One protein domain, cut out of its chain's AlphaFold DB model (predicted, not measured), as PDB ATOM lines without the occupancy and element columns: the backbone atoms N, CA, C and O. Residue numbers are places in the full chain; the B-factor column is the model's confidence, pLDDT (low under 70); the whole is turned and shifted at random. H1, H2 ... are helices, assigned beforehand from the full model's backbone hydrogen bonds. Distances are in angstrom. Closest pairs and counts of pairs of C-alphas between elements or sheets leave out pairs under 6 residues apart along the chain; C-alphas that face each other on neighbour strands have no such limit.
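What this domain is: This is residues 140 to 179 of the 185 residues of an uncharacterized protein of Dietzia cinnamea (UniProt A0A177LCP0). One helix, H1, and a long loop make this model: the loop runs away from the last residue of H1, turns round about residues 160 to 170 and folds back, so that the short helix H2 lies beside the middle of H1. The loop makes much of the length, and its turn is the end far from H1. You have 40 printed residues with two named helices, H1 then H2, and no named strand; the class is all helix, yet under half of the residues, 18 of 40, are in named elements. The whole is loose, with a radius of gyration of the C-alphas of 11.4 A, and elongated, spanning 34 by 17 by 11 A.

How they stand to each other: Begin with H1, residues 140 to 153, and look next at H2, residues 176 to 179. They are close but not clearly touching, with 2 pairs of C-alphas within 8 A. Look at their closest C-alphas, those of Ala 147 and Leu 178, 6.5 A apart. In H1 every O i to N i+4 pair is within hydrogen-bond range; H2 is too short for such a pair, and its 1 pair of O i and N i+3 is within range.

Where its parts are: Find C-alpha 140 at (53.394, 10.925, -4.056); from there H1 runs 20.2 A to C-alpha 153 at (53.439, -9.213, -2.876). Pass C-alpha 162 at (27.403, -8.449, -7.232) in the loop. H2 runs from C-alpha 176 to C-alpha 179 at (41.681, 2.544, -3.564), 5.0 A.

The domain as a whole: The two C-alphas farthest apart, those of Glu 141 and Asp 162, are 34.2 A apart. Residues 154 to 175 form a long link of 22 residues. The printed part has no cut. Its mean pLDDT is 85.2, and residue 169 is under 70.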
ATOM      1  N   GLU A 140      53.859  11.559  -2.816       89.25
ATOM      2  CA  GLU A 140      53.394  10.925  -4.056       89.25
ATOM      3  C   GLU A 140      54.353   9.815  -4.504       89.25
ATOM      4  O   GLU A 140      53.926   8.718  -4.874       89.25
ATOM      5  N   GLU A 141      55.661  10.064  -4.434       91.06
ATOM      6  CA  GLU A 141      56.691   9.061  -4.705       91.06
ATOM      7  C   GLU A 141      56.680   7.936  -3.668       91.06
ATOM      8  O   GLU A 141      56.859   6.768  -4.027       91.06
ATOM      9  N   TYR A 142      56.427   8.251  -2.401       91.81
ATOM     10  CA  TYR A 142      56.231   7.233  -1.378       91.81
ATOM     11  C   TYR A 142      54.982   6.383  -1.656       91.81
ATOM     12  O   TYR A 142      55.080   5.156  -1.681       91.81
ATOM     13  N   ASN A 143      53.835   7.004  -1.949       90.56
ATOM     14  CA  ASN A 143      52.593   6.293  -2.269       90.56
ATOM     15  C   ASN A 143      52.773   5.384  -3.497       90.56
ATOM     16  O   ASN A 143      52.287   4.252  -3.508       90.56
ATOM     17  N   ARG A 144      53.527   5.835  -4.511       90.81
ATOM     18  CA  ARG A 144      53.878   5.026  -5.689       90.81
ATOM     19  C   ARG A 144      54.735   3.814  -5.322       90.81
ATOM     20  O   ARG A 144      54.394   2.701  -5.711       90.81
ATOM     21  N   GLN A 145      55.808   4.007  -4.553       93.75
ATOM     22  CA  GLN A 145      56.668   2.903  -4.104       93.75
ATOM     23  C   GLN A 145      55.898   1.894  -3.245       93.75
ATOM     24  O   GLN A 145      56.064   0.684  -3.404       93.75
ATOM     25  N   PHE A 146      55.021   2.381  -2.367       93.50
ATOM     26  CA  PHE A 146      54.152   1.533  -1.563       93.50
ATOM     27  C   PHE A 146      53.200   0.713  -2.441       93.50
ATOM     28  O   PHE A 146      53.084  -0.497  -2.252       93.50
ATOM     29  N   ALA A 147      52.559   1.340  -3.433       90.81
ATOM     30  CA  ALA A 147      51.682   0.653  -4.377       90.81
ATOM     31  C   ALA A 147      52.417  -0.451  -5.148       90.81
ATOM     32  O   ALA A 147      51.904  -1.564  -5.270       90.81
ATOM     33  N   GLU A 148      53.622  -0.165  -5.643       92.06
ATOM     34  CA  GLU A 148      54.443  -1.132  -6.376       92.06
ATOM     35  C   GLU A 148      54.806  -2.350  -5.514       92.06
ATOM     36  O   GLU A 148      54.609  -3.487  -5.949       92.06
ATOM     37  N   GLU A 149      55.276  -2.143  -4.279       93.31
ATOM     38  CA  GLU A 149      55.624  -3.256  -3.384       93.31
ATOM     39  C   GLU A 149      54.383  -4.037  -2.929       93.31
ATOM     40  O   GLU A 149      54.417  -5.272  -2.844       93.31
ATOM     41  N   TYR A 150      53.265  -3.346  -2.692       91.44
ATOM     42  CA  TYR A 150      51.998  -3.984  -2.348       91.44
ATOM     43  C   TYR A 150      51.543  -4.929  -3.466       91.44
ATOM     44  O   TYR A 150      51.318  -6.114  -3.215       91.44
ATOM     45  N   TRP A 151      51.496  -4.455  -4.716       89.31
ATOM     46  CA  TRP A 151      51.082  -5.274  -5.860       89.31
ATOM     47  C   TRP A 151      52.095  -6.348  -6.258       89.31
ATOM     48  O   TRP A 151      51.725  -7.340  -6.885       89.31
ATOM     49  N   ARG A 152      53.365  -6.203  -5.869       92.19
ATOM     50  CA  ARG A 152      54.376  -7.255  -6.035       92.19
ATOM     51  C   ARG A 152      54.115  -8.459  -5.133       92.19
ATOM     52  O   ARG A 152      54.461  -9.584  -5.492       92.19
ATOM     53  N   THR A 153      53.565  -8.216  -3.948       90.94
ATOM     54  CA  THR A 153      53.439  -9.213  -2.876       90.94
ATOM     55  C   THR A 153      52.015  -9.731  -2.694       90.94
ATOM     56  O   THR A 153      51.842 -10.823  -2.153       90.94
ATOM     57  N   HIS A 154      51.009  -9.000  -3.180       89.12
ATOM     58  CA  HIS A 154      49.599  -9.353  -3.047       89.12
ATOM     59  C   HIS A 154      48.995  -9.736  -4.400       89.12
ATOM     60  O   HIS A 154      49.294  -9.102  -5.415       89.12
ATOM     61  N   PRO A 155      48.125 -10.761  -4.442       82.88
ATOM     62  CA  PRO A 155      47.396 -11.082  -5.657       82.88
ATOM     63  C   PRO A 155      46.516  -9.897  -6.063       82.88
ATOM     64  O   PRO A 155      45.899  -9.245  -5.220       82.88
ATOM     65  N   THR A 156      46.435  -9.634  -7.366       80.38
ATOM     66  CA  THR A 156      45.504  -8.635  -7.892       80.38
ATOM     67  C   THR A 156      44.077  -9.066  -7.569       80.38
ATOM     68  O   THR A 156      43.675 -10.161  -7.985       80.38
ATOM     69  N   PRO A 157      43.309  -8.241  -6.846       81.19
ATOM     70  CA  PRO A 157      41.982  -8.618  -6.421       81.19
ATOM     71  C   PRO A 157      41.043  -8.702  -7.626       81.19
ATOM     72  O   PRO A 157      41.212  -8.004  -8.629       81.19
ATOM     73  N   THR A 158      40.057  -9.591  -7.543       80.81
ATOM     74  CA  THR A 158      39.089  -9.790  -8.630       80.81
ATOM     75  C   THR A 158      37.869  -8.916  -8.397       80.81
ATOM     76  O   THR A 158      37.276  -8.963  -7.320       80.81
ATOM     77  N   PHE A 159      37.500  -8.128  -9.407       82.31
ATOM     78  CA  PHE A 159      36.286  -7.324  -9.360       82.31
ATOM     79  C   PHE A 159      35.046  -8.221  -9.439       82.31
ATOM     80  O   PHE A 159      34.949  -9.053 -10.346       82.31
ATOM     81  N   ASP A 160      34.106  -8.020  -8.518       83.12
ATOM     82  CA  ASP A 160      32.812  -8.699  -8.481       83.12
ATOM     83  C   ASP A 160      31.678  -7.655  -8.439       83.12
ATOM     84  O   ASP A 160      31.537  -6.950  -7.436       83.12
ATOM     85  N   PRO A 161      30.876  -7.521  -9.516       81.38
ATOM     86  CA  PRO A 161      29.801  -6.536  -9.586       81.38
ATOM     87  C   PRO A 161      28.629  -6.825  -8.638       81.38
ATOM     88  O   PRO A 161      27.854  -5.907  -8.364       81.38
ATOM     89  N   ASP A 162      28.482  -8.061  -8.149       84.69
ATOM     90  CA  ASP A 162      27.403  -8.449  -7.232       84.69
ATOM     91  C   ASP A 162      27.783  -8.230  -5.752       84.69
ATOM     92  O   ASP A 162      26.955  -8.418  -4.855       84.69
ATOM     93  N   SER A 163      29.015  -7.777  -5.489       81.12
ATOM     94  CA  SER A 163      29.548  -7.518  -4.151       81.12
ATOM     95  C   SER A 163      29.534  -6.027  -3.788       81.12
ATOM     96  O   SER A 163      29.823  -5.149  -4.601       81.12
ATOM     97  N   ALA A 164      29.185  -5.717  -2.533       79.94
ATOM     98  CA  ALA A 164      28.939  -4.343  -2.072       79.94
ATOM     99  C   ALA A 164      30.188  -3.440  -2.072       79.94
ATOM    100  O   ALA A 164      30.070  -2.218  -2.165       79.94
ATOM    101  N   ASP A 165      31.374  -4.023  -1.947       77.25
ATOM    102  CA  ASP A 165      32.671  -3.344  -1.939       77.25
ATOM    103  C   ASP A 165      33.408  -3.428  -3.287       77.25
ATOM    104  O   ASP A 165      34.502  -2.863  -3.414       77.25
ATOM    105  N   GLY A 166      32.795  -4.086  -4.281       79.44
ATOM    106  CA  GLY A 166      33.333  -4.330  -5.618       79.44
ATOM    107  C   GLY A 166      34.320  -5.495  -5.707       79.44
ATOM    108  O   GLY A 166      34.932  -5.677  -6.761       79.44
ATOM    109  N   TYR A 167      34.503  -6.270  -4.634       81.56
ATOM    110  CA  TYR A 167      35.448  -7.384  -4.571       81.56
ATOM    111  C   TYR A 167      34.735  -8.683  -4.216       81.56
ATOM    112  O   TYR A 167      33.752  -8.676  -3.490       81.56
ATOM    113  N   GLY A 168      35.213  -9.807  -4.757       76.38
ATOM    114  CA  GLY A 168      34.567 -11.102  -4.522       76.38
ATOM    115  C   GLY A 168      34.517 -11.492  -3.036       76.38
ATOM    116  O   GLY A 168      35.372 -11.054  -2.257       76.38
ATOM    117  N   PRO A 169      33.564 -12.356  -2.636       68.19
ATOM    118  CA  PRO A 169      33.498 -12.865  -1.272       68.19
ATOM    119  C   PRO A 169      34.829 -13.533  -0.896       68.19
ATOM    120  O   PRO A 169      35.420 -14.252  -1.701       68.19
ATOM    121  N   ASP A 170      35.296 -13.262   0.324       72.75
ATOM    122  CA  ASP A 170      36.550 -13.766   0.906       72.75
ATOM    123  C   ASP A 170      37.865 -13.146   0.369       72.75
ATOM    124  O   ASP A 170      38.939 -13.709   0.596       72.75
ATOM    125  N   GLN A 171      37.829 -11.979  -0.293       75.12
ATOM    126  CA  GLN A 171      39.049 -11.228  -0.645       75.12
ATOM    127  C   GLN A 171      39.370 -10.122   0.369       75.12
ATOM    128  O   GLN A 171      38.516  -9.313   0.717       75.12
ATOM    129  N   GLU A 172      40.627 -10.062   0.821       80.69
ATOM    130  CA  GLU A 172      41.125  -8.940   1.626       80.69
ATOM    131  C   GLU A 172      41.225  -7.688   0.729       80.69
ATOM    132  O   GLU A 172      41.923  -7.720  -0.295       80.69
ATOM    133  N   PRO A 173      40.539  -6.582   1.067       82.12
ATOM    134  CA  PRO A 173      40.579  -5.376   0.261       82.12
ATOM    135  C   PRO A 173      41.956  -4.699   0.356       82.12
ATOM    136  O   PRO A 173      42.550  -4.647   1.435       82.12
ATOM    137  N   PRO A 174      42.453  -4.100  -0.744       85.25
ATOM    138  CA  PRO A 174      43.681  -3.323  -0.684       85.25
ATOM    139  C   PRO A 174      43.537  -2.105   0.245       85.25
ATOM    140  O   PRO A 174      42.420  -1.604   0.426       85.25
ATOM    141  N   PRO A 175      44.649  -1.602   0.816       88.94
ATOM    142  CA  PRO A 175      44.672  -0.398   1.636       88.94
ATOM    143  C   PRO A 175      43.917   0.764   0.990       88.94
ATOM    144  O   PRO A 175      43.934   0.934  -0.230       88.94
ATOM    145  N   ALA A 176      43.296   1.609   1.815       88.88
ATOM    146  CA  ALA A 176      42.508   2.745   1.339       88.88
ATOM    147  C   ALA A 176      43.311   3.682   0.419       88.88
ATOM    148  O   ALA A 176      42.770   4.148  -0.578       88.88
ATOM    149  N   CYS A 177      44.605   3.874   0.694       89.25
ATOM    150  CA  CYS A 177      45.503   4.687  -0.126       89.25
ATOM    151  C   CYS A 177      45.753   4.131  -1.544       89.25
ATOM    152  O   CYS A 177      46.148   4.866  -2.438       89.25
ATOM    153  N   LEU A 178      45.463   2.845  -1.783       88.62
ATOM    154  CA  LEU A 178      45.503   2.221  -3.114       88.62
ATOM    155  C   LEU A 178      44.136   2.192  -3.806       88.62
ATOM    156  O   LEU A 178      44.038   1.796  -4.967       88.62
ATOM    157  N   ARG A 179      43.072   2.572  -3.091       86.06
ATOM    158  CA  ARG A 179      41.681   2.544  -3.564       86.06
ATOM    159  C   ARG A 179      41.087   3.929  -3.779       86.06
ATOM    160  O   ARG A 179      40.114   4.054  -4.516       86.06
TER     161      ARG A 179